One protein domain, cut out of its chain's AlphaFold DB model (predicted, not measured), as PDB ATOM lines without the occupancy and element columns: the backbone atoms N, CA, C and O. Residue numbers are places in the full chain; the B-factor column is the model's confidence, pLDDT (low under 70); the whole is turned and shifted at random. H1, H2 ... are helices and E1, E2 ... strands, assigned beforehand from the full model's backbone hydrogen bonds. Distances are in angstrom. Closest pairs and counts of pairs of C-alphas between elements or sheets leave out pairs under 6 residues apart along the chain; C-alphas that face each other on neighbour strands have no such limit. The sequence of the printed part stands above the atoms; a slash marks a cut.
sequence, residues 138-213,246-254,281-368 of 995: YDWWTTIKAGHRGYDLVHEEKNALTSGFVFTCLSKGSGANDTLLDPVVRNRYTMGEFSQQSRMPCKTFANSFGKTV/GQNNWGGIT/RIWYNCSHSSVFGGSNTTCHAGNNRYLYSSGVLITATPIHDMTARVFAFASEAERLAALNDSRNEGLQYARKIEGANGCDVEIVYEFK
ATOM      1  N   TYR A 138     -12.845  -9.808  44.670       72.62
ATOM      2  CA  TYR A 138     -12.196 -11.050  44.245       72.62
ATOM      3  C   TYR A 138     -13.130 -11.914  43.390       72.62
ATOM      4  O   TYR A 138     -12.773 -12.276  42.273       72.62
ATOM      5  N   ASP A 139     -14.346 -12.175  43.877       77.81
ATOM      6  CA  ASP A 139     -15.364 -12.965  43.178       77.81
ATOM      7  C   ASP A 139     -15.668 -12.349  41.802       77.81
ATOM      8  O   ASP A 139     -15.707 -13.056  40.796       77.81
ATOM      9  N   TRP A 140     -15.773 -11.015  41.724       84.00
ATOM     10  CA  TRP A 140     -15.852 -10.299  40.450       84.00
ATOM     11  C   TRP A 140     -14.586 -10.455  39.586       84.00
ATOM     12  O   TRP A 140     -14.701 -10.774  38.402       84.00
ATOM     13  N   TRP A 141     -13.384 -10.283  40.147       80.94
ATOM     14  CA  TRP A 141     -12.115 -10.436  39.424       80.94
ATOM     15  C   TRP A 141     -11.966 -11.835  38.807       80.94
ATOM     16  O   TRP A 141     -11.421 -11.954  37.708       80.94
ATOM     17  N   THR A 142     -12.532 -12.891  39.414       77.19
ATOM     18  CA  THR A 142     -12.531 -14.231  38.794       77.19
ATOM     19  C   THR A 142     -13.187 -14.241  37.405       77.19
ATOM     20  O   THR A 142     -12.755 -15.014  36.551       77.19
ATOM     21  N   THR A 143     -14.129 -13.331  37.124       82.31
ATOM     22  CA  THR A 143     -14.821 -13.210  35.826       82.31
ATOM     23  C   THR A 143     -13.993 -12.545  34.718       82.31
ATOM     24  O   THR A 143     -14.345 -12.653  33.541       82.31
ATOM     25  N   ILE A 144     -12.880 -11.882  35.060       82.75
ATOM     26  CA  ILE A 144     -11.945 -11.307  34.082       82.75
ATOM     27  C   ILE A 144     -11.258 -12.456  33.324       82.75
ATOM     28  O   ILE A 144     -10.947 -13.504  33.894       82.75
ATOM     29  N   LYS A 145     -11.014 -12.284  32.022       84.06
ATOM     30  CA  LYS A 145     -10.328 -13.287  31.190       84.06
ATOM     31  C   LYS A 145      -8.819 -13.298  31.477       84.06
ATOM     32  O   LYS A 145      -8.250 -12.259  31.797       84.06
ATOM     33  N   ALA A 146      -8.150 -14.441  31.322       78.62
ATOM     34  CA  ALA A 146      -6.684 -14.469  31.334       78.62
ATOM     35  C   ALA A 146      -6.115 -13.542  30.241       78.62
ATOM     36  O   ALA A 146      -6.678 -13.454  29.147       78.62
ATOM     37  N   GLY A 147      -5.038 -12.816  30.551       76.06
ATOM     38  CA  GLY A 147      -4.470 -11.798  29.660       76.06
ATOM     39  C   GLY A 147      -5.293 -10.508  29.531       76.06
ATOM     40  O   GLY A 147      -4.904  -9.634  28.762       76.06
ATOM     41  N   HIS A 148      -6.405 -10.366  30.265       85.25
ATOM     42  CA  HIS A 148      -7.115  -9.094  30.413       85.25
ATOM     43  C   HIS A 148      -6.817  -8.438  31.773       85.25
ATOM     44  O   HIS A 148      -6.525  -9.111  32.767       85.25
ATOM     45  N   ARG A 149      -6.948  -7.108  31.823       87.25
ATOM     46  CA  ARG A 149      -7.082  -6.326  33.063       87.25
ATOM     47  C   ARG A 149      -8.560  -6.028  33.346       87.25
ATOM     48  O   ARG A 149      -9.384  -6.052  32.434       87.25
ATOM     49  N   GLY A 150      -8.880  -5.712  34.594       88.44
ATOM     50  CA  GLY A 150     -10.133  -5.071  34.991       88.44
ATOM     51  C   GLY A 150      -9.875  -3.975  36.020       88.44
ATOM     52  O   GLY A 150      -8.831  -3.966  36.678       88.44
ATOM     53  N   TYR A 151     -10.821  -3.048  36.156       90.06
ATOM     54  CA  TYR A 151     -10.652  -1.837  36.961       90.06
ATOM     55  C   TYR A 151     -11.724  -1.719  38.047       90.06
ATOM     56  O   TYR A 151     -12.922  -1.754  37.767       90.06
ATOM     57  N   ASP A 152     -11.277  -1.565  39.292       89.44
ATOM     58  CA  ASP A 152     -12.104  -1.257  40.460       89.44
ATOM     59  C   ASP A 152     -12.046   0.251  40.730       89.44
ATOM     60  O   ASP A 152     -11.039   0.760  41.226       89.44
ATOM     61  N   LEU A 153     -13.105   0.960  40.338       89.69
ATOM     62  CA  LEU A 153     -13.223   2.415  40.347       89.69
ATOM     63  C   LEU A 153     -14.032   2.880  41.564       89.69
ATOM     64  O   LEU A 153     -15.200   2.523  41.708       89.69
ATOM     65  N   VAL A 154     -13.438   3.722  42.409       88.81
ATOM     66  CA  VAL A 154     -14.068   4.323  43.595       88.81
ATOM     67  C   VAL A 154     -14.110   5.843  43.442       88.81
ATOM     68  O   VAL A 154     -13.071   6.475  43.237       88.81
ATOM     69  N   HIS A 155     -15.294   6.443  43.586       85.62
ATOM     70  CA  HIS A 155     -15.448   7.896  43.706       85.62
ATOM     71  C   HIS A 155     -15.041   8.349  45.120       85.62
ATOM     72  O   HIS A 155     -15.670   7.959  46.105       85.62
ATOM     73  N   GLU A 156     -13.990   9.164  45.255       79.88
ATOM     74  CA  GLU A 156     -13.577   9.709  46.556       79.88
ATOM     75  C   GLU A 156     -14.364  10.986  46.898       79.88
ATOM     76  O   GLU A 156     -13.861  12.101  46.779       79.88
ATOM     77  N   GLU A 157     -15.586  10.833  47.417       70.94
ATOM     78  CA  GLU A 157     -16.378  11.927  48.019       70.94
ATOM     79  C   GLU A 157     -15.835  12.335  49.403       70.94
ATOM     80  O   GLU A 157     -16.554  12.387  50.399       70.94
ATOM     81  N   LYS A 158     -14.525  12.596  49.492       55.56
ATOM     82  CA  LYS A 158     -13.844  12.926  50.757       55.56
ATOM     83  C   LYS A 158     -14.096  14.357  51.223       55.56
ATOM     84  O   LYS A 158     -14.051  14.608  52.421       55.56
ATOM     85  N   ASN A 159     -14.332  15.277  50.292       56.16
ATOM     86  CA  ASN A 159     -14.871  16.622  50.493       56.16
ATOM     87  C   ASN A 159     -15.280  17.189  49.124       56.16
ATOM     88  O   ASN A 159     -14.814  16.705  48.092       56.16
ATOM     89  N   ALA A 160     -16.088  18.255  49.097       49.47
ATOM     90  CA  ALA A 160     -16.450  18.934  47.844       49.47
ATOM     91  C   ALA A 160     -15.209  19.343  47.019       49.47
ATOM     92  O   ALA A 160     -15.189  19.167  45.806       49.47
ATOM     93  N   LEU A 161     -14.152  19.787  47.709       50.78
ATOM     94  CA  LEU A 161     -12.885  20.258  47.138       50.78
ATOM     95  C   LEU A 161     -12.014  19.152  46.510       50.78
ATOM     96  O   LEU A 161     -11.023  19.464  45.857       50.78
ATOM     97  N   THR A 162     -12.330  17.871  46.733       57.31
ATOM     98  CA  THR A 162     -11.461  16.732  46.373       57.31
ATOM     99  C   THR A 162     -12.181  15.602  45.637       57.31
ATOM    100  O   THR A 162     -11.645  14.497  45.552       57.31
ATOM    101  N   SER A 163     -13.368  15.865  45.073       63.72
ATOM    102  CA  SER A 163     -14.067  14.876  44.243       63.72
ATOM    103  C   SER A 163     -13.212  14.444  43.041       63.72
ATOM    104  O   SER A 163     -12.544  15.244  42.384       63.72
ATOM    105  N   GLY A 164     -13.183  13.138  42.796       77.88
ATOM    106  CA  GLY A 164     -12.218  12.495  41.911       77.88
ATOM    107  C   GLY A 164     -12.305  10.979  42.025       77.88
ATOM    108  O   GLY A 164     -13.089  10.448  42.815       77.88
ATOM    109  N   PHE A 165     -11.503  10.274  41.235       81.62
ATOM    110  CA  PHE A 165     -11.584   8.824  41.120       81.62
ATOM    111  C   PHE A 165     -10.264   8.149  41.476       81.62
ATOM    112  O   PHE A 165      -9.204   8.468  40.946       81.62
ATOM    113  N   VAL A 166     -10.334   7.143  42.338       82.12
ATOM    114  CA  VAL A 166      -9.249   6.175  42.506       82.12
ATOM    115  C   VAL A 166      -9.638   4.930  41.728       82.12
ATOM    116  O   VAL A 166     -10.712   4.389  41.985       82.12
ATOM    117  N   PHE A 167      -8.781   4.455  40.821       81.12
ATOM    118  CA  PHE A 167      -8.963   3.132  40.233       81.12
ATOM    119  C   PHE A 167      -7.812   2.186  40.532       81.12
ATOM    120  O   PHE A 167      -6.630   2.475  40.338       81.12
ATOM    121  N   THR A 168      -8.194   1.009  41.002       83.38
ATOM    122  CA  THR A 168      -7.288  -0.102  41.239       83.38
ATOM    123  C   THR A 168      -7.308  -0.983  39.999       83.38
ATOM    124  O   THR A 168      -8.353  -1.525  39.638       83.38
ATOM    125  N   CYS A 169      -6.169  -1.096  39.322       82.75
ATOM    126  CA  CYS A 169      -6.004  -2.006  38.200       82.75
ATOM    127  C   CYS A 169      -5.696  -3.410  38.731       82.75
ATOM    128  O   CYS A 169      -4.794  -3.586  39.554       82.75
ATOM    129  N   LEU A 170      -6.455  -4.403  38.265       79.25
ATOM    130  CA  LEU A 170      -6.260  -5.814  38.579       79.25
ATOM    131  C   LEU A 170      -6.038  -6.586  37.275       79.25
ATOM    132  O   LEU A 170      -6.956  -6.751  36.470       79.25
ATOM    133  N   SER A 171      -4.818  -7.064  37.058       70.56
ATOM    134  CA  SER A 171      -4.452  -7.916  35.925       70.56
ATOM    135  C   SER A 171      -4.741  -9.398  36.201       70.56
ATOM    136  O   SER A 171      -4.809  -9.853  37.347       70.56
ATOM    137  N   LYS A 172      -4.865 -10.179  35.124       67.31
ATOM    138  CA  LYS A 172      -4.611 -11.624  35.128       67.31
ATOM    139  C   LYS A 172      -3.436 -11.927  34.212       67.31
ATOM    140  O   LYS A 172      -3.531 -11.724  33.001       67.31
ATOM    141  N   GLY A 173      -2.338 -12.419  34.786       58.19
ATOM    142  CA  GLY A 173      -1.171 -12.839  34.010       58.19
ATOM    143  C   GLY A 173      -1.488 -14.010  33.072       58.19
ATOM    144  O   GLY A 173      -2.506 -14.687  33.199       58.19
ATOM    145  N   SER A 174      -0.606 -14.248  32.105       53.06
ATOM    146  CA  SER A 174      -0.846 -15.155  30.974       53.06
ATOM    147  C   SER A 174      -0.912 -16.651  31.323       53.06
ATOM    148  O   SER A 174      -1.385 -17.434  30.503       53.06
ATOM    149  N   GLY A 175      -0.439 -17.061  32.505       48.25
ATOM    150  CA  GLY A 175      -0.218 -18.473  32.846       48.25
ATOM    151  C   GLY A 175      -1.454 -19.278  33.270       48.25
ATOM    152  O   GLY A 175      -1.519 -20.469  32.973       48.25
ATOM    153  N   ALA A 176      -2.425 -18.672  33.965       50.03
ATOM    154  CA  ALA A 176      -3.638 -19.362  34.420       50.03
ATOM    155  C   ALA A 176      -4.793 -18.388  34.715       50.03
ATOM    156  O   ALA A 176      -4.577 -17.241  35.099       50.03
ATOM    157  N   ASN A 177      -6.035 -18.874  34.591       54.75
ATOM    158  CA  ASN A 177      -7.251 -18.088  34.844       54.75
ATOM    159  C   ASN A 177      -7.382 -17.593  36.294       54.75
ATOM    160  O   ASN A 177      -8.038 -16.577  36.521       54.75
ATOM    161  N   ASP A 178      -6.787 -18.308  37.249       51.75
ATOM    162  CA  ASP A 178      -7.094 -18.174  38.680       51.75
ATOM    163  C   ASP A 178      -5.902 -17.646  39.500       51.75
ATOM    164  O   ASP A 178      -6.031 -17.364  40.689       51.75
ATOM    165  N   THR A 179      -4.732 -17.470  38.878       50.25
ATOM    166  CA  THR A 179      -3.551 -16.896  39.533       50.25
ATOM    167  C   THR A 179      -3.565 -15.373  39.439       50.25
ATOM    168  O   THR A 179      -3.305 -14.812  38.371       50.25
ATOM    169  N   LEU A 180      -3.800 -14.699  40.568       51.25
ATOM    170  CA  LEU A 180      -3.460 -13.284  40.717       51.25
ATOM    171  C   LEU A 180      -1.931 -13.152  40.674       51.25
ATOM    172  O   LEU A 180      -1.243 -13.539  41.619       51.25
ATOM    173  N   LEU A 181      -1.417 -12.646  39.556       45.62
ATOM    174  CA  LEU A 181       0.010 -12.454  39.324       45.62
ATOM    175  C   LEU A 181       0.377 -10.978  39.530       45.62
ATOM    176  O   LEU A 181       0.009 -10.130  38.719       45.62
ATOM    177  N   ASP A 182       1.151 -10.746  40.595       47.72
ATOM    178  CA  ASP A 182       2.021  -9.581  40.824       47.72
ATOM    179  C   ASP A 182       1.317  -8.210  41.090       47.72
ATOM    180  O   ASP A 182       0.101  -8.213  41.301       47.72
ATOM    181  N   PRO A 183       2.038  -7.077  41.342       51.59
ATOM    182  CA  PRO A 183       1.513  -5.892  42.038       51.59
ATOM    183  C   PRO A 183       0.094  -5.410  41.699       51.59
ATOM    184  O   PRO A 183      -0.255  -5.133  40.553       51.59
ATOM    185  N   VAL A 184      -0.675  -5.125  42.751       53.62
ATOM    186  CA  VAL A 184      -1.881  -4.302  42.628       53.62
ATOM    187  C   VAL A 184      -1.442  -2.852  42.420       53.62
ATOM    188  O   VAL A 184      -0.979  -2.195  43.358       53.62
ATOM    189  N   VAL A 185      -1.571  -2.353  41.190       55.00
ATOM    190  CA  VAL A 185      -1.306  -0.946  40.864       55.00
ATOM    191  C   VAL A 185      -2.560  -0.129  41.145       55.00
ATOM    192  O   VAL A 185      -3.614  -0.311  40.527       55.00
ATOM    193  N   ARG A 186      -2.443   0.790  42.102       64.25
ATOM    194  CA  ARG A 186      -3.493   1.730  42.481       64.25
ATOM    195  C   ARG A 186      -3.170   3.085  41.865       64.25
ATOM    196  O   ARG A 186      -2.289   3.792  42.346       64.25
ATOM    197  N   ASN A 187      -3.893   3.449  40.813       60.25
ATOM    198  CA  ASN A 187      -3.783   4.771  40.210       60.25
ATOM    199  C   ASN A 187      -4.835   5.701  40.842       60.25
ATOM    200  O   ASN A 187      -6.008   5.344  40.980       60.25
ATOM    201  N   ARG A 188      -4.423   6.903  41.240       67.81
ATOM    202  CA  ARG A 188      -5.283   7.934  41.824       67.81
ATOM    203  C   ARG A 188      -5.357   9.122  40.872       67.81
ATOM    204  O   ARG A 188      -4.337   9.702  40.515       67.81
ATOM    205  N   TYR A 189      -6.583   9.449  40.477       65.31
ATOM    206  CA  TYR A 189      -6.921  10.504  39.531       65.31
ATOM    207  C   TYR A 189      -7.842  11.515  40.203       65.31
ATOM    208  O   TYR A 189      -9.075  11.432  40.155       65.31
ATOM    209  N   THR A 190      -7.221  12.473  40.870       64.56
ATOM    210  CA  THR A 190      -7.877  13.679  41.367       64.56
ATOM    211  C   THR A 190      -7.956  14.717  40.244       64.56
ATOM    212  O   THR A 190      -7.300  14.609  39.208       64.56
ATOM    213  N   MET A 191      -8.810  15.728  40.394       60.97
ATOM    214  CA  MET A 191      -8.935  16.767  39.368       60.97
ATOM    215  C   MET A 191      -7.604  17.510  39.178       60.97
ATOM    216  O   MET A 191      -7.034  18.024  40.137       60.97
ATOM    217  N   GLY A 192      -7.098  17.508  37.941       57.88
ATOM    218  CA  GLY A 192      -5.797  18.078  37.565       57.88
ATOM    219  C   GLY A 192      -4.574  17.199  37.869       57.88
ATOM    220  O   GLY A 192      -3.551  17.379  37.215       57.88
ATOM    221  N   GLU A 193      -4.680  16.234  38.787       71.12
ATOM    222  CA  GLU A 193      -3.567  15.487  39.399       71.12
ATOM    223  C   GLU A 193      -3.581  14.000  39.005       71.12
ATOM    224  O   GLU A 193      -4.586  13.304  39.162       71.12
ATOM    225  N   PHE A 194      -2.432  13.495  38.559       71.56
ATOM    226  CA  PHE A 194      -2.173  12.064  38.401       71.56
ATOM    227  C   PHE A 194      -1.192  11.591  39.470       71.56
ATOM    228  O   PHE A 194      -0.129  12.189  39.609       71.56
ATOM    229  N   SER A 195      -1.513  10.496  40.164       71.06
ATOM    230  CA  SER A 195      -0.608   9.790  41.079       71.06
ATOM    231  C   SER A 195      -0.683   8.276  40.856       71.06
ATOM    232  O   SER A 195      -1.774   7.702  40.799       71.06
ATOM    233  N   GLN A 196       0.465   7.601  40.779       68.12
ATOM    234  CA  GLN A 196       0.555   6.142  40.664       68.12
ATOM    235  C   GLN A 196       1.199   5.528  41.912       68.12
ATOM    236  O   GLN A 196       2.261   5.961  42.352       68.12
ATOM    237  N   GLN A 197       0.571   4.488  42.470       65.56
ATOM    238  CA  GLN A 197       1.084   3.741  43.620       65.56
ATOM    239  C   GLN A 197       1.103   2.237  43.313       65.56
ATOM    240  O   GLN A 197       0.061   1.578  43.281       65.56
ATOM    241  N   SER A 198       2.297   1.679  43.121       59.91
ATOM    242  CA  SER A 198       2.494   0.244  42.864       59.91
ATOM    243  C   SER A 198       2.768  -0.503  44.170       59.91
ATOM    244  O   SER A 198       3.717  -0.169  44.880       59.91
ATOM    245  N   ARG A 199       1.958  -1.517  44.510       59.88
ATOM    246  CA  ARG A 199       2.111  -2.307  45.750       59.88
ATOM    247  C   ARG A 199       2.777  -3.655  45.499       59.88
ATOM    248  O   ARG A 199       2.147  -4.558  44.952       59.88
ATOM    249  N   MET A 200       4.030  -3.797  45.933       50.62
ATOM    250  CA  MET A 200       4.773  -5.063  45.893       50.62
ATOM    251  C   MET A 200       3.966  -6.167  46.607       50.62
ATOM    252  O   MET A 200       3.595  -5.950  47.757       50.62
ATOM    253  N   PRO A 201       3.675  -7.331  45.992       56.94
ATOM    254  CA  PRO A 201       2.747  -8.304  46.568       56.94
ATOM    255  C   PRO A 201       3.192  -8.782  47.947       56.94
ATOM    256  O   PRO A 201       4.377  -9.048  48.142       56.94
ATOM    257  N   CYS A 202       2.245  -9.005  48.867       52.66
ATOM    258  CA  CYS A 202       2.531  -9.460  50.236       52.66
ATOM    259  C   CYS A 202       3.523 -10.641  50.304       52.66
ATOM    260  O   CYS A 202       4.373 -10.686  51.189       52.66
ATOM    261  N   LYS A 203       3.439 -11.590  49.358       53.69
ATOM    262  CA  LYS A 203       4.344 -12.748  49.268       53.69
ATOM    263  C   LYS A 203       5.739 -12.373  48.760       53.69
ATOM    264  O   LYS A 203       6.725 -12.833  49.325       53.69
ATOM    265  N   THR A 204       5.835 -11.544  47.722       53.44
ATOM    266  CA  THR A 204       7.120 -11.084  47.171       53.44
ATOM    267  C   THR A 204       7.839 -10.196  48.186       53.44
ATOM    268  O   THR A 204       9.011 -10.421  48.454       53.44
ATOM    269  N   PHE A 205       7.111  -9.301  48.862       54.50
ATOM    270  CA  PHE A 205       7.598  -8.521  50.002       54.50
ATOM    271  C   PHE A 205       8.122  -9.426  51.137       54.50
ATOM    272  O   PHE A 205       9.264  -9.277  51.567       54.50
ATOM    273  N   ALA A 206       7.332 -10.411  51.588       57.41
ATOM    274  CA  ALA A 206       7.748 -11.344  52.643       57.41
ATOM    275  C   ALA A 206       9.025 -12.127  52.279       57.41
ATOM    276  O   ALA A 206       9.899 -12.311  53.127       57.41
ATOM    277  N   ASN A 207       9.143 -12.551  51.016       56.38
ATOM    278  CA  ASN A 207      10.324 -13.234  50.491       56.38
ATOM    279  C   ASN A 207      11.552 -12.306  50.448       56.38
ATOM    280  O   ASN A 207      12.615 -12.695  50.924       56.38
ATOM    281  N   SER A 208      11.414 -11.095  49.896       53.09
ATOM    282  CA  SER A 208      12.520 -10.145  49.705       53.09
ATOM    283  C   SER A 208      13.085  -9.605  51.020       53.09
ATOM    284  O   SER A 208      14.295  -9.443  51.138       53.09
ATOM    285  N   PHE A 209      12.233  -9.359  52.019       56.75
ATOM    286  CA  PHE A 209      12.648  -8.796  53.309       56.75
ATOM    287  C   PHE A 209      12.827  -9.844  54.420       56.75
ATOM    288  O   PHE A 209      13.095  -9.486  55.567       56.75
ATOM    289  N   GLY A 210      12.682 -11.137  54.104       50.47
ATOM    290  CA  GLY A 210      12.940 -12.247  55.031       50.47
ATOM    291  C   GLY A 210      12.044 -12.273  56.278       50.47
ATOM    292  O   GLY A 210      12.409 -12.889  57.280       50.47
ATOM    293  N   LYS A 211      10.891 -11.593  56.249       51.66
ATOM    294  CA  LYS A 211       9.971 -11.465  57.389       51.66
ATOM    295  C   LYS A 211       8.567 -11.925  57.025       51.66
ATOM    296  O   LYS A 211       7.985 -11.485  56.037       51.66
ATOM    297  N   THR A 212       7.993 -12.759  57.887       51.12
ATOM    298  CA  THR A 212       6.594 -13.182  57.801       51.12
ATOM    299  C   THR A 212       5.673 -11.966  57.895       51.12
ATOM    300  O   THR A 212       5.592 -11.324  58.942       51.12
ATOM    301  N   VAL A 213       4.949 -11.657  56.817       44.56
ATOM    302  CA  VAL A 213       3.850 -10.684  56.855       44.56
ATOM    303  C   VAL A 213       2.699 -11.321  57.636       44.56
ATOM    304  O   VAL A 213       2.050 -12.256  57.166       44.56
ATOM    305  N   GLY A 246       9.180   1.242  56.084       44.97
ATOM    306  CA  GLY A 246       9.458   2.154  54.959       44.97
ATOM    307  C   GLY A 246       9.328   1.530  53.557       44.97
ATOM    308  O   GLY A 246      10.304   1.020  53.031       44.97
ATOM    309  N   GLN A 247       8.146   1.675  52.937       47.72
ATOM    310  CA  GLN A 247       7.685   1.121  51.637       47.72
ATOM    311  C   GLN A 247       6.799  -0.139  51.716       47.72
ATOM    312  O   GLN A 247       7.250  -1.277  51.661       47.72
ATOM    313  N   ASN A 248       5.483   0.080  51.700       44.44
ATOM    314  CA  ASN A 248       4.476  -0.871  51.200       44.44
ATOM    315  C   ASN A 248       3.976  -0.511  49.780       44.44
ATOM    316  O   ASN A 248       3.358  -1.333  49.101       44.44
ATOM    317  N   ASN A 249       4.252   0.715  49.325       46.72
ATOM    318  CA  ASN A 249       4.028   1.202  47.967       46.72
ATOM    319  C   ASN A 249       5.366   1.709  47.406       46.72
ATOM    320  O   ASN A 249       6.213   2.176  48.167       46.72
ATOM    321  N   TRP A 250       5.517   1.698  46.085       53.00
ATOM    322  CA  TRP A 250       6.511   2.514  45.387       53.00
ATOM    323  C   TRP A 250       5.906   3.882  45.074       53.00
ATOM    324  O   TRP A 250       4.746   3.974  44.659       53.00
ATOM    325  N   GLY A 251       6.681   4.944  45.303       53.97
ATOM    326  CA  GLY A 251       6.270   6.318  45.025       53.97
ATOM    327  C   GLY A 251       6.383   6.604  43.534       53.97
ATOM    328  O   GLY A 251       7.449   7.002  43.070       53.97
ATOM    329  N   GLY A 252       5.302   6.379  42.786       60.84
ATOM    330  CA  GLY A 252       5.209   6.837  41.405       60.84
ATOM    331  C   GLY A 252       5.173   8.364  41.339       60.84
ATOM    332  O   GLY A 252       4.807   9.042  42.304       60.84
ATOM    333  N   ILE A 253       5.554   8.916  40.188       63.88
ATOM    334  CA  ILE A 253       5.543  10.367  39.992       63.88
ATOM    335  C   ILE A 253       4.116  10.876  40.140       63.88
ATOM    336  O   ILE A 253       3.198  10.366  39.499       63.88
ATOM    337  N   THR A 254       3.956  11.908  40.964       74.19
ATOM    338  CA  THR A 254       2.727  12.692  41.009       74.19
ATOM    339  C   THR A 254       2.984  14.032  40.324       74.19
ATOM    340  O   THR A 254       4.010  14.677  40.549       74.19
ATOM    341  N   ARG A 281     -15.275  29.207  40.320       54.78
ATOM    342  CA  ARG A 281     -16.159  28.111  40.712       54.78
ATOM    343  C   ARG A 281     -15.762  26.855  39.939       54.78
ATOM    344  O   ARG A 281     -16.092  26.749  38.756       54.78
ATOM    345  N   ILE A 282     -15.089  25.927  40.610       60.38
ATOM    346  CA  ILE A 282     -14.706  24.646  40.027       60.38
ATOM    347  C   ILE A 282     -15.959  23.864  39.644       60.38
ATOM    348  O   ILE A 282     -16.956  23.798  40.373       60.38
ATOM    349  N   TRP A 283     -15.919  23.315  38.437       57.22
ATOM    350  CA  TRP A 283     -16.982  22.505  37.878       57.22
ATOM    351  C   TRP A 283     -16.635  21.057  38.166       57.22
ATOM    352  O   TRP A 283     -15.859  20.436  37.451       57.22
ATOM    353  N   TYR A 284     -17.234  20.499  39.217       65.69
ATOM    354  CA  TYR A 284     -17.015  19.109  39.624       65.69
ATOM    355  C   TYR A 284     -17.707  18.090  38.689       65.69
ATOM    356  O   TYR A 284     -18.343  17.132  39.122       65.69
ATOM    357  N   ASN A 285     -17.585  18.303  37.375       78.31
ATOM    358  CA  ASN A 285     -18.018  17.405  36.315       78.31
ATOM    359  C   ASN A 285     -16.956  16.316  36.116       78.31
ATOM    360  O   ASN A 285     -16.162  16.352  35.174       78.31
ATOM    361  N   CYS A 286     -16.960  15.352  37.033       83.12
ATOM    362  CA  CYS A 286     -16.269  14.076  36.898       83.12
ATOM    363  C   CYS A 286     -17.248  13.027  36.347       83.12
ATOM    364  O   CYS A 286     -18.399  12.956  36.774       83.12
ATOM    365  N   SER A 287     -16.813  12.214  35.386       90.12
ATOM    366  CA  SER A 287     -17.649  11.191  34.747       90.12
ATOM    367  C   SER A 287     -16.823   9.991  34.289       90.12
ATOM    368  O   SER A 287     -15.623  10.117  34.056       90.12
ATOM    369  N   HIS A 288     -17.463   8.829  34.148       91.81
ATOM    370  CA  HIS A 288     -16.805   7.593  33.729       91.81
ATOM    371  C   HIS A 288     -17.687   6.733  32.811       91.81
ATOM    372  O   HIS A 288     -18.914   6.706  32.933       91.81
ATOM    373  N   SER A 289     -17.064   5.976  31.911       92.31
ATOM    374  CA  SER A 289     -17.726   5.043  30.989       92.31
ATOM    375  C   SER A 289     -16.779   3.913  30.581       92.31
ATOM    376  O   SER A 289     -15.602   3.940  30.930       92.31
ATOM    377  N   SER A 290     -17.276   2.890  29.887       91.62
ATOM    378  CA  SER A 290     -16.411   1.895  29.244       91.62
ATOM    379  C   SER A 290     -15.729   2.520  28.022       91.62
ATOM    380  O   SER A 290     -16.413   3.163  27.221       91.62
ATOM    381  N   VAL A 291     -14.414   2.327  27.851       91.31
ATOM    382  CA  VAL A 291     -13.672   2.896  26.698       91.31
ATOM    383  C   VAL A 291     -14.178   2.314  25.377       91.31
ATOM    384  O   VAL A 291     -14.280   3.008  24.365       91.31
ATOM    385  N   PHE A 292     -14.515   1.026  25.395       85.25
ATOM    386  CA  PHE A 292     -15.067   0.309  24.259       85.25
ATOM    387  C   PHE A 292     -16.284  -0.520  24.683       85.25
ATOM    388  O   PHE A 292     -16.478  -0.840  25.857       85.25
ATOM    389  N   GLY A 293     -17.160  -0.826  23.726       68.81
ATOM    390  CA  GLY A 293     -18.445  -1.466  24.006       68.81
ATOM    391  C   GLY A 293     -19.433  -0.578  24.779       68.81
ATOM    392  O   GLY A 293     -19.201   0.615  25.014       68.81
ATOM    393  N   GLY A 294     -20.579  -1.176  25.121       62.94
ATOM    394  CA  GLY A 294     -21.670  -0.543  25.870       62.94
ATOM    395  C   GLY A 294     -21.701  -0.913  27.359       62.94
ATOM    396  O   GLY A 294     -20.863  -1.666  27.858       62.94
ATOM    397  N   SER A 295     -22.737  -0.431  28.053       60.59
ATOM    398  CA  SER A 295     -22.913  -0.487  29.518       60.59
ATOM    399  C   SER A 295     -22.903  -1.878  30.164       60.59
ATOM    400  O   SER A 295     -22.840  -1.975  31.380       60.59
ATOM    401  N   ASN A 296     -22.952  -2.963  29.388       60.09
ATOM    402  CA  ASN A 296     -22.969  -4.335  29.914       60.09
ATOM    403  C   ASN A 296     -21.605  -4.797  30.469       60.09
ATOM    404  O   ASN A 296     -21.507  -5.902  30.994       60.09
ATOM    405  N   THR A 297     -20.555  -3.986  30.318       65.75
ATOM    406  CA  THR A 297     -19.200  -4.262  30.833       65.75
ATOM    407  C   THR A 297     -18.917  -3.611  32.190       65.75
ATOM    408  O   THR A 297     -17.830  -3.783  32.742       65.75
ATOM    409  N   THR A 298     -19.896  -2.882  32.738       80.06
ATOM    410  CA  THR A 298     -19.813  -2.225  34.043       80.06
ATOM    411  C   THR A 298     -20.864  -2.801  34.986       80.06
ATOM    412  O   THR A 298     -21.981  -3.131  34.579       80.06
ATOM    413  N   CYS A 299     -20.518  -2.927  36.263       80.50
ATOM    414  CA  CYS A 299     -21.475  -3.221  37.324       80.50
ATOM    415  C   CYS A 299     -21.268  -2.257  38.501       80.50
ATOM    416  O   CYS A 299     -20.181  -1.703  38.684       80.50
ATOM    417  N   HIS A 300     -22.315  -2.035  39.295       85.19
ATOM    418  CA  HIS A 300     -22.250  -1.200  40.497       85.19
ATOM    419  C   HIS A 300     -22.115  -2.078  41.747       85.19
ATOM    420  O   HIS A 300     -22.855  -3.053  41.907       85.19
ATOM    421  N   ALA A 301     -21.184  -1.722  42.633       79.75
ATOM    422  CA  ALA A 301     -20.832  -2.477  43.840       79.75
ATOM    423  C   ALA A 301     -21.237  -1.766  45.151       79.75
ATOM    424  O   ALA A 301     -20.775  -2.144  46.225       79.75
ATOM    425  N   GLY A 302     -22.095  -0.739  45.075       81.00
ATOM    426  CA  GLY A 302     -22.461   0.103  46.223       81.00
ATOM    427  C   GLY A 302     -21.426   1.196  46.507       81.00
ATOM    428  O   GLY A 302     -20.368   1.220  45.894       81.00
ATOM    429  N   ASN A 303     -21.723   2.113  47.435       81.62
ATOM    430  CA  ASN A 303     -20.777   3.119  47.957       81.62
ATOM    431  C   ASN A 303     -19.965   3.880  46.879       81.62
ATOM    432  O   ASN A 303     -18.763   4.082  47.037       81.62
ATOM    433  N   ASN A 304     -20.617   4.267  45.774       84.88
ATOM    434  CA  ASN A 304     -20.008   4.922  44.606       84.88
ATOM    435  C   ASN A 304     -18.811   4.151  44.002       84.88
ATOM    436  O   ASN A 304     -17.835   4.743  43.528       84.88
ATOM    437  N   ARG A 305     -18.895   2.816  44.036       87.88
ATOM    438  CA  ARG A 305     -17.912   1.873  43.507       87.88
ATOM    439  C   ARG A 305     -18.447   1.159  42.270       87.88
ATOM    440  O   ARG A 305     -19.566   0.641  42.264       87.88
ATOM    441  N   TYR A 306     -17.613   1.083  41.244       90.50
ATOM    442  CA  TYR A 306     -17.948   0.547  39.930       90.50
ATOM    443  C   TYR A 306     -16.847  -0.408  39.481       90.50
ATOM    444  O   TYR A 306     -15.669  -0.063  39.545       90.50
ATOM    445  N   LEU A 307     -17.217  -1.602  39.020       90.44
ATOM    446  CA  LEU A 307     -16.252  -2.597  38.552       90.44
ATOM    447  C   LEU A 307     -16.379  -2.765  37.031       90.44
ATOM    448  O   LEU A 307     -17.483  -2.939  36.507       90.44
ATOM    449  N   TYR A 308     -15.244  -2.689  36.337       91.81
ATOM    450  CA  TYR A 308     -15.123  -2.663  34.878       91.81
ATOM    451  C   TYR A 308     -14.346  -3.884  34.386       91.81
ATOM    452  O   TYR A 308     -13.147  -4.002  34.644       91.81
ATOM    453  N   SER A 309     -15.018  -4.804  33.687       88.44
ATOM    454  CA  SER A 309     -14.369  -5.950  33.016       88.44
ATOM    455  C   SER A 309     -13.909  -5.632  31.583       88.44
ATOM    456  O   SER A 309     -13.300  -6.471  30.919       88.44
ATOM    457  N   SER A 310     -14.206  -4.415  31.127       89.94
ATOM    458  CA  SER A 310     -13.629  -3.708  29.982       89.94
ATOM    459  C   SER A 310     -12.652  -2.632  30.459       89.94
ATOM    460  O   SER A 310     -12.473  -2.417  31.661       89.94
ATOM    461  N   GLY A 311     -12.045  -1.916  29.519       91.31
ATOM    462  CA  GLY A 311     -11.354  -0.670  29.798       91.31
ATOM    463  C   GLY A 311     -12.279   0.426  30.335       91.31
ATOM    464  O   GLY A 311     -13.454   0.511  29.966       91.31
ATOM    465  N   VAL A 312     -11.732   1.323  31.160       92.50
ATOM    466  CA  VAL A 312     -12.437   2.483  31.734       92.50
ATOM    467  C   VAL A 312     -11.932   3.809  31.149       92.50
ATOM    468  O   VAL A 312     -10.731   4.072  31.110       92.50
ATOM    469  N   LEU A 313     -12.868   4.640  30.680       93.31
ATOM    470  CA  LEU A 313     -12.662   6.039  30.309       93.31
ATOM    471  C   LEU A 313     -13.162   6.907  31.461       93.31
ATOM    472  O   LEU A 313     -14.345   6.845  31.800       93.31
ATOM    473  N   ILE A 314     -12.291   7.744  32.015       91.06
ATOM    474  CA  ILE A 314     -12.633   8.800  32.973       91.06
ATOM    475  C   ILE A 314     -12.469  10.154  32.283       91.06
ATOM    476  O   ILE A 314     -11.423  10.424  31.696       91.06
ATOM    477  N   THR A 315     -13.477  11.019  32.391       91.50
ATOM    478  CA  THR A 315     -13.452  12.390  31.864       91.50
ATOM    479  C   THR A 315     -13.760  13.374  32.987       91.50
ATOM    480  O   THR A 315     -14.816  13.278  33.620       91.50
ATOM    481  N   ALA A 316     -12.856  14.328  33.210       88.94
ATOM    482  CA  ALA A 316     -12.959  15.361  34.238       88.94
ATOM    483  C   ALA A 316     -12.732  16.758  33.639       88.94
ATOM    484  O   ALA A 316     -11.729  16.987  32.963       88.94
ATOM    485  N   THR A 317     -13.630  17.704  33.918       90.19
ATOM    486  CA  THR A 317     -13.546  19.099  33.438       90.19
ATOM    487  C   THR A 317     -13.508  20.067  34.630       90.19
ATOM    488  O   THR A 317     -14.531  20.684  34.919       90.19
ATOM    489  N   PRO A 318     -12.375  20.184  35.360       83.75
ATOM    490  CA  PRO A 318     -12.300  20.963  36.606       83.75
ATOM    491  C   PRO A 318     -12.651  22.442  36.425       83.75
ATOM    492  O   PRO A 318     -13.342  23.051  37.240       83.75
ATOM    493  N   ILE A 319     -12.206  23.023  35.318       88.62
ATOM    494  CA  ILE A 319     -12.478  24.405  34.931       88.62
ATOM    495  C   ILE A 319     -12.938  24.421  33.480       88.62
ATOM    496  O   ILE A 319     -12.625  23.517  32.710       88.62
ATOM    497  N   HIS A 320     -13.667  25.465  33.082       90.88
ATOM    498  CA  HIS A 320     -14.202  25.572  31.721       90.88
ATOM    499  C   HIS A 320     -13.128  25.389  30.631       90.88
ATOM    500  O   HIS A 320     -13.426  24.831  29.573       90.88
ATOM    501  N   ASP A 321     -11.897  25.830  30.893       93.50
ATOM    502  CA  ASP A 321     -10.796  25.850  29.928       93.50
ATOM    503  C   ASP A 321      -9.966  24.552  29.889       93.50
ATOM    504  O   ASP A 321      -9.040  24.465  29.085       93.50
ATOM    505  N   MET A 322     -10.296  23.536  30.699       93.62
ATOM    506  CA  MET A 322      -9.546  22.278  30.786       93.62
ATOM    507  C   MET A 322     -10.462  21.053  30.891       93.62
ATOM    508  O   MET A 322     -11.263  20.954  31.815       93.62
ATOM    509  N   THR A 323     -10.238  20.059  30.030       93.44
ATOM    510  CA  THR A 323     -10.771  18.696  30.187       93.44
ATOM    511  C   THR A 323      -9.629  17.686  30.164       93.44
ATOM    512  O   THR A 323      -8.862  17.639  29.207       93.44
ATOM    513  N   ALA A 324      -9.538  16.836  31.183       91.62
ATOM    514  CA  ALA A 324      -8.700  15.643  31.172       91.62
ATOM    515  C   ALA A 324      -9.542  14.420  30.778       91.62
ATOM    516  O   ALA A 324     -10.648  14.236  31.292       91.62
ATOM    517  N   ARG A 325      -9.009  13.573  29.892       92.75
ATOM    518  CA  ARG A 325      -9.509  12.219  29.619       92.75
ATOM    519  C   ARG A 325      -8.418  11.213  29.951       92.75
ATOM    520  O   ARG A 325      -7.258  11.416  29.597       92.75
ATOM    521  N   VAL A 326      -8.801  10.135  30.618       91.38
ATOM    522  CA  VAL A 326      -7.925   9.038  31.027       91.38
ATOM    523  C   VAL A 326      -8.539   7.749  30.516       91.38
ATOM    524  O   VAL A 326      -9.680   7.437  30.857       91.38
ATOM    525  N   PHE A 327      -7.784   7.009  29.717       93.31
ATOM    526  CA  PHE A 327      -8.183   5.743  29.124       93.31
ATOM    527  C   PHE A 327      -7.326   4.630  29.730       93.31
ATOM    528  O   PHE A 327      -6.101   4.708  29.703       93.31
ATOM    529  N   ALA A 328      -7.941   3.583  30.270       92.50
ATOM    530  CA  ALA A 328      -7.237   2.374  30.692       92.50
ATOM    531  C   ALA A 328      -7.865   1.167  29.990       92.50
ATOM    532  O   ALA A 328      -9.089   1.076  29.939       92.50
ATOM    533  N   PHE A 329      -7.053   0.268  29.431       92.75
ATOM    534  CA  PHE A 329      -7.509  -0.768  28.493       92.75
ATOM    535  C   PHE A 329      -7.354  -2.175  29.057       92.75
ATOM    536  O   PHE A 329      -6.245  -2.588  29.404       92.75
ATOM    537  N   ALA A 330      -8.433  -2.958  29.046       91.06
ATOM    538  CA  ALA A 330      -8.411  -4.352  29.467       91.06
ATOM    539  C   ALA A 330      -7.474  -5.208  28.597       91.06
ATOM    540  O   ALA A 330      -6.907  -6.167  29.112       91.06
ATOM    541  N   SER A 331      -7.273  -4.874  27.318       89.62
ATOM    542  CA  SER A 331      -6.260  -5.502  26.454       89.62
ATOM    543  C   SER A 331      -5.873  -4.614  25.262       89.62
ATOM    544  O   SER A 331      -6.596  -3.683  24.910       89.62
ATOM    545  N   GLU A 332      -4.759  -4.924  24.590       90.50
ATOM    546  CA  GLU A 332      -4.325  -4.184  23.390       90.50
ATOM    547  C   GLU A 332      -5.345  -4.273  22.240       90.50
ATOM    548  O   GLU A 332      -5.575  -3.308  21.519       90.50
ATOM    549  N   ALA A 333      -6.046  -5.404  22.113       91.69
ATOM    550  CA  ALA A 333      -7.124  -5.552  21.133       91.69
ATOM    551  C   ALA A 333      -8.304  -4.599  21.409       91.69
ATOM    552  O   ALA A 333      -8.950  -4.128  20.475       91.69
ATOM    553  N   GLU A 334      -8.577  -4.283  22.681       92.62
ATOM    554  CA  GLU A 334      -9.557  -3.259  23.051       92.62
ATOM    555  C   GLU A 334      -9.038  -1.848  22.748       92.62
ATOM    556  O   GLU A 334      -9.794  -1.029  22.234       92.62
ATOM    557  N   ARG A 335      -7.750  -1.575  22.991       93.94
ATOM    558  CA  ARG A 335      -7.102  -0.294  22.662       93.94
ATOM    559  C   ARG A 335      -7.157   0.023  21.165       93.94
ATOM    560  O   ARG A 335      -7.578   1.112  20.780       93.94
ATOM    561  N   LEU A 336      -6.825  -0.947  20.315       93.31
ATOM    562  CA  LEU A 336      -6.918  -0.809  18.858       93.31
ATOM    563  C   LEU A 336      -8.368  -0.610  18.379       93.31
ATOM    564  O   LEU A 336      -8.616   0.160  17.450       93.31
ATOM    565  N   ALA A 337      -9.346  -1.244  19.033       92.75
ATOM    566  CA  ALA A 337     -10.762  -1.008  18.748       92.75
ATOM    567  C   ALA A 337     -11.228   0.386  19.217       92.75
ATOM    568  O   ALA A 337     -11.965   1.068  18.505       92.75
ATOM    569  N   ALA A 338     -10.753   0.840  20.377       93.81
ATOM    570  CA  ALA A 338     -11.059   2.139  20.966       93.81
ATOM    571  C   ALA A 338     -10.501   3.328  20.170       93.81
ATOM    572  O   ALA A 338     -11.171   4.356  20.096       93.81
ATOM    573  N   LEU A 339      -9.326   3.181  19.548       94.06
ATOM    574  CA  LEU A 339      -8.739   4.169  18.628       94.06
ATOM    575  C   LEU A 339      -9.619   4.446  17.395       94.06
ATOM    576  O   LEU A 339      -9.510   5.510  16.790       94.06
ATOM    577  N   ASN A 340     -10.507   3.512  17.043       92.06
ATOM    578  CA  ASN A 340     -11.474   3.644  15.952       92.06
ATOM    579  C   ASN A 340     -12.869   4.110  16.429       92.06
ATOM    580  O   ASN A 340     -13.770   4.296  15.610       92.06
ATOM    581  N   ASP A 341     -13.075   4.298  17.737       91.69
ATOM    582  CA  ASP A 341     -14.352   4.714  18.318       91.69
ATOM    583  C   ASP A 341     -14.392   6.240  18.498       91.69
ATOM    584  O   ASP A 341     -13.655   6.817  19.298       91.69
ATOM    585  N   SER A 342     -15.289   6.907  17.768       90.69
ATOM    586  CA  SER A 342     -15.405   8.371  17.745       90.69
ATOM    587  C   SER A 342     -15.802   9.008  19.083       90.69
ATOM    588  O   SER A 342     -15.725  10.228  19.216       90.69
ATOM    589  N   ARG A 343     -16.191   8.213  20.092       89.50
ATOM    590  CA  ARG A 343     -16.399   8.684  21.473       89.50
ATOM    591  C   ARG A 343     -15.085   9.045  22.174       89.50
ATOM    592  O   ARG A 343     -15.085   9.888  23.071       89.50
ATOM    593  N   ASN A 344     -13.974   8.431  21.771       92.94
ATOM    594  CA  ASN A 344     -12.670   8.548  22.421       92.94
ATOM    595  C   ASN A 344     -11.870   9.745  21.874       92.94
ATOM    596  O   ASN A 344     -10.766   9.603  21.352       92.94
ATOM    597  N   GLU A 345     -12.450  10.948  21.972       92.50
ATOM    598  CA  GLU A 345     -11.857  12.180  21.435       92.50
ATOM    599  C   GLU A 345     -10.414  12.410  21.912       92.50
ATOM    600  O   GLU A 345     -10.152  12.568  23.107       92.50
ATOM    601  N   GLY A 346      -9.491  12.500  20.952       91.94
ATOM    602  CA  GLY A 346      -8.080  12.783  21.203       91.94
ATOM    603  C   GLY A 346      -7.245  11.559  21.578       91.94
ATOM    604  O   GLY A 346      -6.043  11.720  21.771       91.94
ATOM    605  N   LEU A 347      -7.824  10.351  21.646       93.69
ATOM    606  CA  LEU A 347      -7.097   9.124  21.997       93.69
ATOM    607  C   LEU A 347      -5.907   8.843  21.058       93.69
ATOM    608  O   LEU A 347      -4.861   8.391  21.506       93.69
ATOM    609  N   GLN A 348      -6.002   9.214  19.779       92.44
ATOM    610  CA  GLN A 348      -4.897   9.124  18.815       92.44
ATOM    611  C   GLN A 348      -3.702  10.055  19.119       92.44
ATOM    612  O   GLN A 348      -2.658   9.958  18.479       92.44
ATOM    613  N   TYR A 349      -3.865  10.975  20.073       90.69
ATOM    614  CA  TYR A 349      -2.827  11.861  20.604       90.69
ATOM    615  C   TYR A 349      -2.522  11.586  22.085       90.69
ATOM    616  O   TYR A 349      -1.702  12.290  22.676       90.69
ATOM    617  N   ALA A 350      -3.187  10.597  22.690       89.62
ATOM    618  CA  ALA A 350      -2.947  10.206  24.067       89.62
ATOM    619  C   ALA A 350      -1.557   9.596  24.229       89.62
ATOM    620  O   ALA A 350      -0.952   9.092  23.278       89.62
ATOM    621  N   ARG A 351      -1.057   9.613  25.464       82.94
ATOM    622  CA  ARG A 351       0.239   9.023  25.795       82.94
ATOM    623  C   ARG A 351       0.130   8.017  26.911       82.94
ATOM    624  O   ARG A 351      -0.414   8.324  27.970       82.94
ATOM    625  N   LYS A 352       0.694   6.843  26.642       85.06
ATOM    626  CA  LYS A 352       0.880   5.744  27.578       85.06
ATOM    627  C   LYS A 352       1.834   6.169  28.692       85.06
ATOM    628  O   LYS A 352       3.028   6.334  28.456       85.06
ATOM    629  N   ILE A 353       1.294   6.318  29.895       78.94
ATOM    630  CA  ILE A 353       2.059   6.236  31.134       78.94
ATOM    631  C   ILE A 353       2.099   4.754  31.499       78.94
ATOM    632  O   ILE A 353       1.061   4.107  31.680       78.94
ATOM    633  N   GLU A 354       3.307   4.206  31.539       75.12
ATOM    634  CA  GLU A 354       3.525   2.777  31.738       75.12
ATOM    635  C   GLU A 354       3.476   2.444  33.228       75.12
ATOM    636  O   GLU A 354       4.131   3.084  34.056       75.12
ATOM    637  N   GLY A 355       2.642   1.464  33.572       64.38
ATOM    638  CA  GLY A 355       2.456   1.006  34.943       64.38
ATOM    639  C   GLY A 355       2.998  -0.405  35.119       64.38
ATOM    640  O   GLY A 355       2.897  -1.225  34.207       64.38
ATOM    641  N   ALA A 356       3.503  -0.715  36.315       56.22
ATOM    642  CA  ALA A 356       3.943  -2.067  36.659       56.22
ATOM    643  C   ALA A 356       2.879  -3.123  36.275       56.22
ATOM    644  O   ALA A 356       1.673  -2.881  36.371       56.22
ATOM    645  N   ASN A 357       3.333  -4.289  35.808       62.34
ATOM    646  CA  ASN A 357       2.497  -5.375  35.258       62.34
ATOM    647  C   ASN A 357       1.645  -4.986  34.040       62.34
ATOM    648  O   ASN A 357       0.646  -5.643  33.734       62.34
ATOM    649  N   GLY A 358       2.003  -3.896  33.361       68.56
ATOM    650  CA  GLY A 358       1.207  -3.337  32.283       68.56
ATOM    651  C   GLY A 358      -0.149  -2.834  32.774       68.56
ATOM    652  O   GLY A 358      -1.144  -2.995  32.075       68.56
ATOM    653  N   CYS A 359      -0.247  -2.248  33.969       75.56
ATOM    654  CA  CYS A 359      -1.443  -1.506  34.393       75.56
ATOM    655  C   CYS A 359      -1.476  -0.101  33.761       75.56
ATOM    656  O   CYS A 359      -1.599   0.919  34.442       75.56
ATOM    657  N   ASP A 360      -1.332  -0.102  32.436       83.94
ATOM    658  CA  ASP A 360      -1.074   1.043  31.574       83.94
ATOM    659  C   ASP A 360      -2.297   1.940  31.414       83.94
ATOM    660  O   ASP A 360      -3.444   1.478  31.380       83.94
ATOM    661  N   VAL A 361      -2.024   3.233  31.276       87.25
ATOM    662  CA  VAL A 361      -3.031   4.290  31.207       87.25
ATOM    663  C   VAL A 361      -2.614   5.314  30.158       87.25
ATOM    664  O   VAL A 361      -1.462   5.736  30.126       87.25
ATOM    665  N   GLU A 362      -3.530   5.715  29.285       91.25
ATOM    666  CA  GLU A 362      -3.292   6.756  28.289       91.25
ATOM    667  C   GLU A 362      -4.042   8.033  28.681       91.25
ATOM    668  O   GLU A 362      -5.246   7.998  28.939       91.25
ATOM    669  N   ILE A 363      -3.337   9.166  28.756       90.06
ATOM    670  CA  ILE A 363      -3.916  10.454  29.174       90.06
ATOM    671  C   ILE A 363      -3.962  11.430  27.994       90.06
ATOM    672  O   ILE A 363      -3.015  11.524  27.212       90.06
ATOM    673  N   VAL A 364      -5.062  12.180  27.902       92.38
ATOM    674  CA  VAL A 364      -5.245  13.342  27.021       92.38
ATOM    675  C   VAL A 364      -5.663  14.536  27.870       92.38
ATOM    676  O   VAL A 364      -6.731  14.518  28.486       92.38
ATOM    677  N   TYR A 365      -4.876  15.609  27.845       93.81
ATOM    678  CA  TYR A 365      -5.332  16.918  28.311       93.81
ATOM    679  C   TYR A 365      -5.807  17.748  27.122       93.81
ATOM    680  O   TYR A 365      -5.092  17.869  26.132       93.81
ATOM    681  N   GLU A 366      -7.009  18.314  27.216       96.00
ATOM    682  CA  GLU A 366      -7.592  19.245  26.251       96.00
ATOM    683  C   GLU A 366      -7.739  20.627  26.898       96.00
ATOM    684  O   GLU A 366      -8.469  20.783  27.879       96.00
ATOM    685  N   PHE A 367      -7.068  21.631  26.333       97.31
ATOM    686  CA  PHE A 367      -7.053  23.008  26.824       97.31
ATOM    687  C   PHE A 367      -7.699  23.973  25.827       97.31
ATOM    688  O   PHE A 367      -7.395  23.937  24.634       97.31
ATOM    689  N   LYS A 368      -8.550  24.888  26.294       97.38
ATOM    690  CA  LYS A 368      -9.099  25.967  25.453       97.38
ATOM    691  C   LYS A 368      -8.131  27.158  25.409       97.38
ATOM    692  O   LYS A 368      -7.536  27.487  26.436       97.38
TER     693      LYS A 368
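Overview. This is residues 138 to 213, 246 to 254 and 281 to 368 of the 995 residues of the protein "Hypothetical protein" of Lotharella oceanica (UniProt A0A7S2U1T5). Two twisted antiparallel sheets, one of six strands and one of five, stand face to face as a sandwich, their strands at 19 degrees to each other. The short helices H1 and H3 each graze one sheet, and H2 lies past the end of E4. The printed part has 173 residues, with three named helices and eleven named strands in the order H1 E1 E2 E3 E4 H2 E5 E6 E7 E8 E9 H3 E10 E11. The sheets run E4 E3 E2 E1 E7 E6 and E5 E8 E9 E11 E10; the class is mixed, with under half of the residues in named elements. The whole is compact, with a radius of gyration of the C-alphas of 16.5 A and spans of 53 by 35 by 32 A.

Arrangement. The larger sheet holds E4, residues 193 to 199, E3, 184 to 190, E2, 164 to 171, E1, 149 to 155, E7, 305 to 308, and E6, 298 to 300. E1 E2 E3 E4 form a meander, each strand the antiparallel neighbour of the one before; within hydrogen-bond range are N 168 and O 152 at 2.9 A, N 167 and O 187 at 2.9 A, and N 195 and O 188 at 3.0 A. N 153 and O 306 of E1 and E7, at 2.9 A, and N 299 and O 307 of E6 and E7, at 3.0 A, are too. The other sheet holds E5, residues 285 to 290, E8, 312 to 319, E9, 322 to 328, E11, 361 to 367, and E10, 351 to 353. Its pairs within range include N 287 and O 315 at 2.9 A, N 314 and O 326 at 2.9 A, N 325 and O 364 at 2.8 A, and N 353 and O 361 at 2.8 A. The facing parts are 10.9 A centre to centre; the closest C-alphas of E2 and E5, Gly 164 and Cys 286, are 6.6 A apart. H1, residues 138 to 142, only grazes the larger sheet; H3, residues 332 to 338, only grazes the other. E9, H3 and E10 form a split strand-helix-strand unit, two strands running the same way with E11 between them, its crossover right-handed. H2, residues 202 to 208, is on neither sheet. In H1, H2 and H3 every O i to N i+4 pair is within hydrogen-bond range.

Along the chain. H1 begins at C-alpha 138 (-12.196, -11.050, 44.245). E2 measures 22.6 A, E8 22.2 A and E9 20.0 A; E11 ends at C-alpha 367 (-7.053, 23.008, 26.824).

Size, cuts and confidence. The farthest C-alphas, Thr 212 and Lys 368, are 53.2 A apart. Residues 214 to 245 and 255 to 280 are not printed, with gaps of 14.1 A and 24.4 A between C-alphas. The links E2 to E3 and H3 to E10 are long. Mean pLDDT of the printed part is 75.3; 66 residues are under 70, among them 172 to 192 and 196 to 213.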